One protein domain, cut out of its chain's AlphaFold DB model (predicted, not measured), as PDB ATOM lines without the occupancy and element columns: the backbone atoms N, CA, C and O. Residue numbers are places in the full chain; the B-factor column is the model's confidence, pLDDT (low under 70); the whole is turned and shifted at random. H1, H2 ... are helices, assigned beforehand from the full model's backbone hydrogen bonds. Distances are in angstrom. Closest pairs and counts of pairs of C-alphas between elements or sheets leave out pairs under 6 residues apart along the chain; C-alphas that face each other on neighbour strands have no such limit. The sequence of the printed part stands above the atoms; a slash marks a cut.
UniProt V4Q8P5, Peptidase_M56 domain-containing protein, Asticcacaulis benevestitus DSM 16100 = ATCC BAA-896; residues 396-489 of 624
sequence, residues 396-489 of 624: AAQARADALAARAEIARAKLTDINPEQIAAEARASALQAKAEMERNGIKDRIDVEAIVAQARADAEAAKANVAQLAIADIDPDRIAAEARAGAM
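AT A GLANCE: This is residues 396 to 489 of the 624 residues of the protein "Peptidase_M56 domain-containing protein" of Asticcacaulis benevestitus DSM 16100 = ATCC BAA-896 (UniProt V4Q8P5). The model is a long, slender, gently bowed hairpin: the backbone goes out through H1 and H2, turns at residues 441 to 448, and folds back through H3 and H4. H2 and H3 pair side by side in one half, while H4 packs on residues 396 to 404 of H1 at the other end. The printed part has 94 residues with four named helices, in the order H1, H2, H3, H4, and no named strand; the class is all helix. It is extended, with a radius of gyration of the C-alphas of 22.1 A, and spans 71 by 22 by 16 A, a rod.

IN THESE COORDINATES: Find C-alpha 449 at (203.557, 200.411, 170.391); from there H3, the longest helix, runs 31.8 A to residue 470. Before it, H2 covers residues 420 to 440, 30.3 A. Look for H1 from C-alpha 396 at (183.417, 189.610, 122.291) to residue 413, 25.8 A. H4, residues 477 to 489, ends at C-alpha 489, (174.541, 184.455, 120.086).

HOW THE PARTS SIT: Start at H3, which touches H2 in a helical hairpin, opposite ways at a shallow tilt of 30 degrees; their closest C-alphas, Pro 420 and Ala 460, are 5.1 A apart. H1 is close to H3 but not clearly touching, its closest C-alphas, Ala 413 and Val 467, being 6.7 A apart. With residues 396 to 404 alone H1 touches H4, opposite ways at a shallow tilt of 30 degrees; the closest C-alphas are those of Ala 396 and Ala 481, 4.6 A. H2 and H4 are apart. In H1, H2, H3 and H4 every O i to N i+4 pair is within hydrogen-bond range.

THE WHOLE: The C-alphas farthest apart, Gly 442 and Met 489, are 71.5 A apart, but the first and last printed ones are 10.5 A apart. The printed part has no cut, and its three links are short. Look for pLDDT under 70 at residues 409 to 417, 443 to 446 and 468 to 474.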
ATOM      1  N   ALA A 396     182.212 190.421 122.116       76.19
ATOM      2  CA  ALA A 396     183.417 189.610 122.291       76.19
ATOM      3  C   ALA A 396     184.708 190.451 122.280       76.19
ATOM      4  O   ALA A 396     185.628 190.177 123.051       76.19
ATOM      5  N   ALA A 397     184.778 191.483 121.434       74.75
ATOM      6  CA  ALA A 397     185.908 192.405 121.370       74.75
ATOM      7  C   ALA A 397     186.044 193.231 122.659       74.75
ATOM      8  O   ALA A 397     187.154 193.353 123.177       74.75
ATOM      9  N   GLN A 398     184.927 193.721 123.214       75.50
ATOM     10  CA  GLN A 398     184.921 194.423 124.499       75.50
ATOM     11  C   GLN A 398     185.376 193.501 125.641       75.50
ATOM     12  O   GLN A 398     186.318 193.835 126.353       75.50
ATOM     13  N   ALA A 399     184.809 192.294 125.744       74.00
ATOM     14  CA  ALA A 399     185.203 191.319 126.766       74.00
ATOM     15  C   ALA A 399     186.700 190.945 126.690       74.00
ATOM     16  O   ALA A 399     187.349 190.749 127.719       74.00
ATOM     17  N   ARG A 400     187.276 190.893 125.477       79.56
ATOM     18  CA  ARG A 400     188.719 190.686 125.269       79.56
ATOM     19  C   ARG A 400     189.551 191.875 125.755       79.56
ATOM     20  O   ARG A 400     190.603 191.668 126.357       79.56
ATOM     21  N   ALA A 401     189.099 193.103 125.495       76.31
ATOM     22  CA  ALA A 401     189.767 194.322 125.948       76.31
ATOM     23  C   ALA A 401     189.776 194.420 127.484       76.31
ATOM     24  O   ALA A 401     190.829 194.666 128.074       76.31
ATOM     25  N   ASP A 402     188.645 194.124 128.125       71.75
ATOM     26  CA  ASP A 402     188.506 194.131 129.585       71.75
ATOM     27  C   ASP A 402     189.397 193.054 130.240       71.75
ATOM     28  O   ASP A 402     190.106 193.325 131.212       71.75
ATOM     29  N   ALA A 403     189.453 191.847 129.664       74.69
ATOM     30  CA  ALA A 403     190.336 190.775 130.132       74.69
ATOM     31  C   ALA A 403     191.835 191.110 129.968       74.69
ATOM     32  O   ALA A 403     192.651 190.755 130.825       74.69
ATOM     33  N   LEU A 404     192.216 191.822 128.899       76.88
ATOM     34  CA  LEU A 404     193.582 192.326 128.712       76.88
ATOM     35  C   LEU A 404     193.934 193.429 129.723       76.88
ATOM     36  O   LEU A 404     195.053 193.430 130.244       76.88
ATOM     37  N   ALA A 405     192.994 194.323 130.044       74.81
ATOM     38  CA  ALA A 405     193.176 195.345 131.073       74.81
ATOM     39  C   ALA A 405     193.389 194.716 132.463       74.81
ATOM     40  O   ALA A 405     194.383 195.021 133.124       74.81
ATOM     41  N   ALA A 406     192.544 193.754 132.852       70.44
ATOM     42  CA  ALA A 406     192.690 193.010 134.108       70.44
ATOM     43  C   ALA A 406     194.031 192.254 134.193       70.44
ATOM     44  O   ALA A 406     194.709 192.267 135.222       70.44
ATOM     45  N   ARG A 407     194.480 191.640 133.087       79.00
ATOM     46  CA  ARG A 407     195.794 190.977 133.016       79.00
ATOM     47  C   ARG A 407     196.957 191.964 133.183       79.00
ATOM     48  O   ARG A 407     197.947 191.625 133.834       79.00
ATOM     49  N   ALA A 408     196.849 193.173 132.631       73.69
ATOM     50  CA  ALA A 408     197.850 194.228 132.806       73.69
ATOM     51  C   ALA A 408     197.885 194.770 134.248       73.69
ATOM     52  O   ALA A 408     198.961 195.068 134.767       73.69
ATOM     53  N   GLU A 409     196.736 194.850 134.919       69.25
ATOM     54  CA  GLU A 409     196.637 195.247 136.326       69.25
ATOM     55  C   GLU A 409     197.272 194.206 137.264       69.25
ATOM     56  O   GLU A 409     198.111 194.558 138.096       69.25
ATOM     57  N   ILE A 410     197.007 192.911 137.049       68.62
ATOM     58  CA  ILE A 410     197.688 191.820 137.772       68.62
ATOM     59  C   ILE A 410     199.205 191.845 137.513       68.62
ATOM     60  O   ILE A 410     199.993 191.617 138.432       68.62
ATOM     61  N   ALA A 411     199.646 192.158 136.291       67.88
ATOM     62  CA  ALA A 411     201.071 192.307 135.987       67.88
ATOM     63  C   ALA A 411     201.724 193.490 136.733       67.88
ATOM     64  O   ALA A 411     202.870 193.371 137.162       67.88
ATOM     65  N   ARG A 412     200.999 194.599 136.950       67.38
ATOM     66  CA  ARG A 412     201.456 195.718 137.797       67.38
ATOM     67  C   ARG A 412     201.513 195.325 139.275       67.38
ATOM     68  O   ARG A 412     202.507 195.614 139.936       67.38
ATOM     69  N   ALA A 413     200.511 194.601 139.777       64.56
ATOM     70  CA  ALA A 413     200.510 194.093 141.152       64.56
ATOM     71  C   ALA A 413     201.709 193.160 141.427       64.56
ATOM     72  O   ALA A 413     202.354 193.285 142.466       64.56
ATOM     73  N   LYS A 414     202.087 192.304 140.462       64.88
ATOM     74  CA  LYS A 414     203.284 191.436 140.534       64.88
ATOM     75  C   LYS A 414     204.616 192.191 140.680       64.88
ATOM     76  O   LYS A 414     205.586 191.593 141.131       64.88
ATOM     77  N   LEU A 415     204.674 193.466 140.291       62.59
ATOM     78  CA  LEU A 415     205.861 194.329 140.389       62.59
ATOM     79  C   LEU A 415     205.956 195.101 141.719       62.59
ATOM     80  O   LEU A 415     206.933 195.812 141.937       62.59
ATOM     81  N   THR A 416     204.961 194.977 142.602       68.56
ATOM     82  CA  THR A 416     204.931 195.697 143.883       68.56
ATOM     83  C   THR A 416     205.635 194.878 144.967       68.56
ATOM     84  O   THR A 416     205.051 193.947 145.523       68.56
ATOM     85  N   ASP A 417     206.892 195.211 145.276       68.75
ATOM     86  CA  ASP A 417     207.630 194.550 146.358       68.75
ATOM     87  C   ASP A 417     207.176 195.065 147.733       68.75
ATOM     88  O   ASP A 417     207.532 196.158 148.173       68.75
ATOM     89  N   ILE A 418     206.349 194.267 148.408       76.31
ATOM     90  CA  ILE A 418     205.896 194.533 149.774       76.31
ATOM     91  C   ILE A 418     206.926 193.942 150.744       76.31
ATOM     92  O   ILE A 418     207.074 192.715 150.830       76.31
ATOM     93  N   ASN A 419     207.604 194.806 151.502       84.62
ATOM     94  CA  ASN A 419     208.541 194.434 152.564       84.62
ATOM     95  C   ASN A 419     207.901 194.626 153.961       84.62
ATOM     96  O   ASN A 419     207.831 195.761 154.441       84.62
ATOM     97  N   PRO A 420     207.455 193.548 154.643       82.12
ATOM     98  CA  PRO A 420     206.764 193.663 155.931       82.12
ATOM     99  C   PRO A 420     207.622 194.246 157.060       82.12
ATOM    100  O   PRO A 420     207.091 194.947 157.913       82.12
ATOM    101  N   GLU A 421     208.938 194.003 157.059       82.62
ATOM    102  CA  GLU A 421     209.852 194.539 158.083       82.62
ATOM    103  C   GLU A 421     210.001 196.063 157.959       82.62
ATOM    104  O   GLU A 421     210.055 196.768 158.966       82.62
ATOM    105  N   GLN A 422     210.013 196.595 156.731       85.50
ATOM    106  CA  GLN A 422     210.071 198.042 156.508       85.50
ATOM    107  C   GLN A 422     208.771 198.726 156.955       85.50
ATOM    108  O   GLN A 422     208.820 199.711 157.690       85.50
ATOM    109  N   ILE A 423     207.614 198.167 156.587       81.81
ATOM    110  CA  ILE A 423     206.299 198.689 156.994       81.81
ATOM    111  C   ILE A 423     206.148 198.641 158.526       81.81
ATOM    112  O   ILE A 423     205.681 199.601 159.138       81.81
ATOM    113  N   ALA A 424     206.614 197.565 159.170       82.31
ATOM    114  CA  ALA A 424     206.649 197.453 160.627       82.31
ATOM    115  C   ALA A 424     207.571 198.506 161.282       82.31
ATOM    116  O   ALA A 424     207.221 199.068 162.323       82.31
ATOM    117  N   ALA A 425     208.721 198.822 160.674       83.81
ATOM    118  CA  ALA A 425     209.630 199.862 161.159       83.81
ATOM    119  C   ALA A 425     209.037 201.281 161.029       83.81
ATOM    120  O   ALA A 425     209.135 202.076 161.968       83.81
ATOM    121  N   GLU A 426     208.373 201.588 159.912       85.19
ATOM    122  CA  GLU A 426     207.675 202.863 159.682       85.19
ATOM    123  C   GLU A 426     206.472 203.036 160.631       85.19
ATOM    124  O   GLU A 426     206.288 204.105 161.230       85.19
ATOM    125  N   ALA A 427     205.711 201.961 160.871       82.69
ATOM    126  CA  ALA A 427     204.653 201.926 161.880       82.69
ATOM    127  C   ALA A 427     205.206 202.163 163.298       82.69
ATOM    128  O   ALA A 427     204.626 202.939 164.062       82.69
ATOM    129  N   ARG A 428     206.362 201.571 163.643       88.25
ATOM    130  CA  ARG A 428     207.028 201.779 164.941       88.25
ATOM    131  C   ARG A 428     207.462 203.228 165.138       88.25
ATOM    132  O   ARG A 428     207.218 203.794 166.201       88.25
ATOM    133  N   ALA A 429     208.076 203.836 164.123       86.75
ATOM    134  CA  ALA A 429     208.487 205.240 164.167       86.75
ATOM    135  C   ALA A 429     207.281 206.174 164.377       86.75
ATOM    136  O   ALA A 429     207.313 207.043 165.251       86.75
ATOM    137  N   SER A 430     206.193 205.930 163.645       84.50
ATOM    138  CA  SER A 430     204.947 206.701 163.740       84.50
ATOM    139  C   SER A 430     204.268 206.543 165.110       84.50
ATOM    140  O   SER A 430     203.879 207.531 165.734       84.50
ATOM    141  N   ALA A 431     204.187 205.316 165.635       84.25
ATOM    142  CA  ALA A 431     203.609 205.036 166.950       84.25
ATOM    143  C   ALA A 431     204.433 205.642 168.104       84.25
ATOM    144  O   ALA A 431     203.859 206.130 169.079       84.25
ATOM    145  N   LEU A 432     205.768 205.675 167.987       86.31
ATOM    146  CA  LEU A 432     206.645 206.356 168.949       86.31
ATOM    147  C   LEU A 432     206.470 207.882 168.916       86.31
ATOM    148  O   LEU A 432     206.424 208.504 169.978       86.31
ATOM    149  N   GLN A 433     206.319 208.488 167.732       85.81
ATOM    150  CA  GLN A 433     206.015 209.920 167.610       85.81
ATOM    151  C   GLN A 433     204.655 210.268 168.231       85.81
ATOM    152  O   GLN A 433     204.580 211.190 169.045       85.81
ATOM    153  N   ALA A 434     203.611 209.488 167.928       81.38
ATOM    154  CA  ALA A 434     202.276 209.666 168.502       81.38
ATOM    155  C   ALA A 434     202.270 209.502 170.033       81.38
ATOM    156  O   ALA A 434     201.640 210.292 170.741       81.38
ATOM    157  N   LYS A 435     203.020 208.528 170.569       82.94
ATOM    158  CA  LYS A 435     203.192 208.358 172.020       82.94
ATOM    159  C   LYS A 435     203.879 209.571 172.658       82.94
ATOM    160  O   LYS A 435     203.370 210.102 173.641       82.94
ATOM    161  N   ALA A 436     204.978 210.053 172.075       83.06
ATOM    162  CA  ALA A 436     205.680 211.241 172.567       83.06
ATOM    163  C   ALA A 436     204.808 212.513 172.510       83.06
ATOM    164  O   ALA A 436     204.947 213.404 173.346       83.06
ATOM    165  N   GLU A 437     203.889 212.611 171.546       82.19
ATOM    166  CA  GLU A 437     202.919 213.705 171.475       82.19
ATOM    167  C   GLU A 437     201.819 213.603 172.541       82.19
ATOM    168  O   GLU A 437     201.507 214.601 173.193       82.19
ATOM    169  N   MET A 438     201.287 212.404 172.797       73.94
ATOM    170  CA  MET A 438     200.345 212.178 173.900       73.94
ATOM    171  C   MET A 438     200.958 212.485 175.271       73.94
ATOM    172  O   MET A 438     200.298 213.103 176.110       73.94
ATOM    173  N   GLU A 439     202.227 212.127 175.481       81.81
ATOM    174  CA  GLU A 439     202.960 212.441 176.712       81.81
ATOM    175  C   GLU A 439     203.144 213.957 176.903       81.81
ATOM    176  O   GLU A 439     202.941 214.451 178.015       81.81
ATOM    177  N   ARG A 440     203.420 214.720 175.830       81.06
ATOM    178  CA  ARG A 440     203.423 216.202 175.866       81.06
ATOM    179  C   ARG A 440     202.056 216.787 176.231       81.06
ATOM    180  O   ARG A 440     202.000 217.798 176.924       81.06
ATOM    181  N   ASN A 441     200.972 216.134 175.817       81.25
ATOM    182  CA  ASN A 441     199.592 216.538 176.106       81.25
ATOM    183  C   ASN A 441     199.061 216.010 177.458       81.25
ATOM    184  O   ASN A 441     197.869 216.126 177.743       81.25
ATOM    185  N   GLY A 442     199.922 215.431 178.307       75.62
ATOM    186  CA  GLY A 442     199.568 214.974 179.658       75.62
ATOM    187  C   GLY A 442     198.799 213.648 179.722       75.62
ATOM    188  O   GLY A 442     198.330 213.269 180.796       75.62
ATOM    189  N   ILE A 443     198.678 212.921 178.608       66.31
ATOM    190  CA  ILE A 443     197.967 211.640 178.521       66.31
ATOM    191  C   ILE A 443     198.992 210.502 178.596       66.31
ATOM    192  O   ILE A 443     199.686 210.220 177.623       66.31
ATOM    193  N   LYS A 444     199.083 209.827 179.748       61.75
ATOM    194  CA  LYS A 444     199.963 208.658 179.929       61.75
ATOM    195  C   LYS A 444     199.271 207.331 179.593       61.75
ATOM    196  O   LYS A 444     198.074 207.172 179.813       61.75
ATOM    197  N   ASP A 445     200.074 206.393 179.086       61.62
ATOM    198  CA  ASP A 445     199.815 204.948 178.983       61.62
ATOM    199  C   ASP A 445     198.501 204.515 178.305       61.62
ATOM    200  O   ASP A 445     197.708 203.749 178.853       61.62
ATOM    201  N   ARG A 446     198.290 204.969 177.059       65.00
ATOM    202  CA  ARG A 446     197.179 204.509 176.194       65.00
ATOM    203  C   ARG A 446     197.566 203.853 174.865       65.00
ATOM    204  O   ARG A 446     196.681 203.320 174.204       65.00
ATOM    205  N   ILE A 447     198.841 203.876 174.475       72.19
ATOM    206  CA  ILE A 447     199.320 203.301 173.209       72.19
ATOM    207  C   ILE A 447     200.322 202.182 173.503       72.19
ATOM    208  O   ILE A 447     201.420 202.443 174.003       72.19
ATOM    209  N   ASP A 448     199.947 200.951 173.154       82.00
ATOM    210  CA  ASP A 448     200.868 199.819 173.056       82.00
ATOM    211  C   ASP A 448     201.518 199.829 171.664       82.00
ATOM    212  O   ASP A 448     200.897 199.502 170.651       82.00
ATOM    213  N   VAL A 449     202.773 200.275 171.625       82.00
ATOM    214  CA  VAL A 449     203.557 200.411 170.391       82.00
ATOM    215  C   VAL A 449     203.866 199.043 169.777       82.00
ATOM    216  O   VAL A 449     203.827 198.911 168.556       82.00
ATOM    217  N   GLU A 450     204.134 198.021 170.591       84.88
ATOM    218  CA  GLU A 450     204.498 196.693 170.083       84.88
ATOM    219  C   GLU A 450     203.270 195.964 169.518       84.88
ATOM    220  O   GLU A 450     203.378 195.302 168.487       84.88
ATOM    221  N   ALA A 451     202.081 196.165 170.102       80.62
ATOM    222  CA  ALA A 451     200.829 195.666 169.527       80.62
ATOM    223  C   ALA A 451     200.523 196.278 168.144       80.62
ATOM    224  O   ALA A 451     200.112 195.559 167.232       80.62
ATOM    225  N   ILE A 452     200.764 197.584 167.958       79.19
ATOM    226  CA  ILE A 452     200.581 198.259 166.658       79.19
ATOM    227  C   ILE A 452     201.578 197.733 165.618       79.19
ATOM    228  O   ILE A 452     201.196 197.467 164.480       79.19
ATOM    229  N   VAL A 453     202.843 197.539 166.004       85.81
ATOM    230  CA  VAL A 453     203.884 196.990 165.118       85.81
ATOM    231  C   VAL A 453     203.578 195.543 164.723       85.81
ATOM    232  O   VAL A 453     203.713 195.190 163.551       85.81
ATOM    233  N   ALA A 454     203.112 194.718 165.665       81.94
ATOM    234  CA  ALA A 454     202.695 193.345 165.391       81.94
ATOM    235  C   ALA A 454     201.506 193.284 164.414       81.94
ATOM    236  O   ALA A 454     201.525 192.477 163.484       81.94
ATOM    237  N   GLN A 455     200.512 194.164 164.578       81.06
ATOM    238  CA  GLN A 455     199.367 194.260 163.670       81.06
ATOM    239  C   GLN A 455     199.796 194.719 162.266       81.06
ATOM    240  O   GLN A 455     199.495 194.041 161.287       81.06
ATOM    241  N   ALA A 456     200.578 195.799 162.161       78.94
ATOM    242  CA  ALA A 456     201.065 196.316 160.878       78.94
ATOM    243  C   ALA A 456     201.910 195.285 160.106       78.94
ATOM    244  O   ALA A 456     201.803 195.177 158.882       78.94
ATOM    245  N   ARG A 457     202.717 194.486 160.818       86.88
ATOM    246  CA  ARG A 457     203.456 193.358 160.239       86.88
ATOM    247  C   ARG A 457     202.514 192.279 159.698       86.88
ATOM    248  O   ARG A 457     202.693 191.845 158.562       86.88
ATOM    249  N   ALA A 458     201.519 191.863 160.483       81.44
ATOM    250  CA  ALA A 458     200.555 190.838 160.082       81.44
ATOM    251  C   ALA A 458     199.740 191.263 158.847       81.44
ATOM    252  O   ALA A 458     199.556 190.467 157.925       81.44
ATOM    253  N   ASP A 459     199.321 192.530 158.786       78.56
ATOM    254  CA  ASP A 459     198.588 193.084 157.645       78.56
ATOM    255  C   ASP A 459     199.465 193.157 156.380       78.56
ATOM    256  O   ASP A 459     199.009 192.817 155.284       78.56
ATOM    257  N   ALA A 460     200.750 193.513 156.513       80.38
ATOM    258  CA  ALA A 460     201.706 193.502 155.403       80.38
ATOM    259  C   ALA A 460     202.033 192.078 154.902       80.38
ATOM    260  O   ALA A 460     202.142 191.855 153.692       80.38
ATOM    261  N   GLU A 461     202.155 191.097 155.803       81.69
ATOM    262  CA  GLU A 461     202.323 189.680 155.448       81.69
ATOM    263  C   GLU A 461     201.068 189.125 154.743       81.69
ATOM    264  O   GLU A 461     201.186 188.444 153.719       81.69
ATOM    265  N   ALA A 462     199.863 189.492 155.198       79.69
ATOM    266  CA  ALA A 462     198.602 189.139 154.542       79.69
ATOM    267  C   ALA A 462     198.455 189.787 153.152       79.69
ATOM    268  O   ALA A 462     198.064 189.115 152.193       79.69
ATOM    269  N   ALA A 463     198.824 191.064 153.001       74.81
ATOM    270  CA  ALA A 463     198.839 191.745 151.706       74.81
ATOM    271  C   ALA A 463     199.793 191.057 150.712       74.81
ATOM    272  O   ALA A 463     199.408 190.779 149.573       74.81
ATOM    273  N   LYS A 464     201.001 190.689 151.162       79.81
ATOM    274  CA  LYS A 464     201.980 189.936 150.360       79.81
ATOM    275  C   LYS A 464     201.447 188.563 149.933       79.81
ATOM    276  O   LYS A 464     201.615 188.177 148.775       79.81
ATOM    277  N   ALA A 465     200.754 187.851 150.824       76.50
ATOM    278  CA  ALA A 465     200.111 186.576 150.504       76.50
ATOM    279  C   ALA A 465     198.979 186.726 149.467       76.50
ATOM    280  O   ALA A 465     198.880 185.914 148.547       76.50
ATOM    281  N   ASN A 466     198.167 187.784 149.558       73.62
ATOM    282  CA  ASN A 466     197.095 188.061 148.595       73.62
ATOM    283  C   ASN A 466     197.643 188.393 147.195       73.62
ATOM    284  O   ASN A 466     197.137 187.871 146.201       73.62
ATOM    285  N   VAL A 467     198.717 189.189 147.101       70.88
ATOM    286  CA  VAL A 467     199.417 189.452 145.827       70.88
ATOM    287  C   VAL A 467     199.989 188.155 145.237       70.88
ATOM    288  O   VAL A 467     199.857 187.915 144.037       70.88
ATOM    289  N   ALA A 468     200.546 187.269 146.070       66.94
ATOM    290  CA  ALA A 468     201.030 185.959 145.630       66.94
ATOM    291  C   ALA A 468     199.901 185.019 145.149       66.94
ATOM    292  O   ALA A 468     200.108 184.266 144.200       66.94
ATOM    293  N   GLN A 469     198.699 185.077 145.737       66.44
ATOM    294  CA  GLN A 469     197.538 184.317 145.247       66.44
ATOM    295  C   GLN A 469     197.017 184.858 143.909       66.44
ATOM    296  O   GLN A 469     196.801 184.083 142.977       66.44
ATOM    297  N   LEU A 470     196.889 186.183 143.772       63.44
ATOM    298  CA  LEU A 470     196.536 186.832 142.501       63.44
ATOM    299  C   LEU A 470     197.563 186.532 141.400       63.44
ATOM    300  O   LEU A 470     197.212 186.466 140.223       63.44
ATOM    301  N   ALA A 471     198.823 186.286 141.768       60.09
ATOM    302  CA  ALA A 471     199.869 185.957 140.814       60.09
ATOM    303  C   ALA A 471     199.695 184.593 140.111       60.09
ATOM    304  O   ALA A 471     200.267 184.415 139.030       60.09
ATOM    305  N   ILE A 472     198.916 183.676 140.700       58.00
ATOM    306  CA  ILE A 472     198.664 182.306 140.216       58.00
ATOM    307  C   ILE A 472     197.485 182.255 139.222       58.00
ATOM    308  O   ILE A 472     197.365 181.297 138.460       58.00
ATOM    309  N   ALA A 473     196.626 183.279 139.190       60.34
ATOM    310  CA  ALA A 473     195.487 183.336 138.278       60.34
ATOM    311  C   ALA A 473     195.938 183.585 136.825       60.34
ATOM    312  O   ALA A 473     196.300 184.705 136.458       60.34
ATOM    313  N   ASP A 474     195.897 182.543 135.993       62.81
ATOM    314  CA  ASP A 474     196.121 182.664 134.552       62.81
ATOM    315  C   ASP A 474     194.815 183.082 133.855       62.81
ATOM    316  O   ASP A 474     193.841 182.328 133.807       62.81
ATOM    317  N   ILE A 475     194.778 184.325 133.366       71.75
ATOM    318  CA  ILE A 475     193.638 184.882 132.629       71.75
ATOM    319  C   ILE A 475     193.883 184.674 131.136       71.75
ATOM    320  O   ILE A 475     194.734 185.348 130.550       71.75
ATOM    321  N   ASP A 476     193.089 183.793 130.527       81.50
ATOM    322  CA  ASP A 476     192.991 183.597 129.078       81.50
ATOM    323  C   ASP A 476     191.939 184.563 128.480       81.50
ATOM    324  O   ASP A 476     190.733 184.333 128.641       81.50
ATOM    325  N   PRO A 477     192.351 185.650 127.791       78.75
ATOM    326  CA  PRO A 477     191.416 186.633 127.239       78.75
ATOM    327  C   PRO A 477     190.606 186.087 126.059       78.75
ATOM    328  O   PRO A 477     189.504 186.567 125.794       78.75
ATOM    329  N   ASP A 478     191.139 185.094 125.346       79.25
ATOM    330  CA  ASP A 478     190.549 184.577 124.112       79.25
ATOM    331  C   ASP A 478     189.433 183.585 124.442       79.25
ATOM    332  O   ASP A 478     188.367 183.612 123.816       79.25
ATOM    333  N   ARG A 479     189.615 182.799 125.509       79.69
ATOM    334  CA  ARG A 479     188.542 182.002 126.108       79.69
ATOM    335  C   ARG A 479     187.395 182.870 126.633       79.69
ATOM    336  O   ARG A 479     186.240 182.577 126.331       79.69
ATOM    337  N   ILE A 480     187.691 183.942 127.374       74.12
ATOM    338  CA  ILE A 480     186.660 184.853 127.911       74.12
ATOM    339  C   ILE A 480     185.870 185.512 126.768       74.12
ATOM    340  O   ILE A 480     184.638 185.552 126.806       74.12
ATOM    341  N   ALA A 481     186.554 185.954 125.709       76.88
ATOM    342  CA  ALA A 481     185.912 186.500 124.515       76.88
ATOM    343  C   ALA A 481     185.023 185.468 123.790       76.88
ATOM    344  O   ALA A 481     183.934 185.810 123.323       76.88
ATOM    345  N   ALA A 482     185.449 184.202 123.717       76.62
ATOM    346  CA  ALA A 482     184.662 183.122 123.123       76.62
ATOM    347  C   ALA A 482     183.397 182.791 123.939       76.62
ATOM    348  O   ALA A 482     182.319 182.636 123.360       76.62
ATOM    349  N   GLU A 483     183.503 182.738 125.271       77.81
ATOM    350  CA  GLU A 483     182.364 182.525 126.177       77.81
ATOM    351  C   GLU A 483     181.358 183.695 126.090       77.81
ATOM    352  O   GLU A 483     180.152 183.466 125.949       77.81
ATOM    353  N   ALA A 484     181.838 184.946 126.042       73.75
ATOM    354  CA  ALA A 484     181.000 186.133 125.833       73.75
ATOM    355  C   ALA A 484     180.272 186.115 124.472       73.75
ATOM    356  O   ALA A 484     179.066 186.377 124.403       73.75
ATOM    357  N   ARG A 485     180.971 185.732 123.391       78.31
ATOM    358  CA  ARG A 485     180.383 185.578 122.047       78.31
ATOM    359  C   ARG A 485     179.277 184.524 122.022       78.31
ATOM    360  O   ARG A 485     178.235 184.743 121.404       78.31
ATOM    361  N   ALA A 486     179.492 183.386 122.685       77.00
ATOM    362  CA  ALA A 486     178.505 182.313 122.774       77.00
ATOM    363  C   ALA A 486     177.231 182.772 123.507       77.00
ATOM    364  O   ALA A 486     176.124 182.529 123.021       77.00
ATOM    365  N   GLY A 487     177.382 183.505 124.618       74.38
ATOM    366  CA  GLY A 487     176.261 184.108 125.345       74.38
ATOM    367  C   GLY A 487     175.467 185.113 124.502       74.38
ATOM    368  O   GLY A 487     174.237 185.045 124.462       74.38
ATOM    369  N   ALA A 488     176.152 185.993 123.763       73.12
ATOM    370  CA  ALA A 488     175.508 186.959 122.869       73.12
ATOM    371  C   ALA A 488     174.708 186.280 121.738       73.12
ATOM    372  O   ALA A 488     173.551 186.634 121.505       73.12
ATOM    373  N   MET A 489     175.266 185.244 121.096       78.00
ATOM    374  CA  MET A 489     174.541 184.455 120.086       78.00
ATOM    375  C   MET A 489     173.313 183.737 120.674       78.00
ATOM    376  O   MET A 489     172.270 183.660 120.023       78.00
TER     377      MET A 489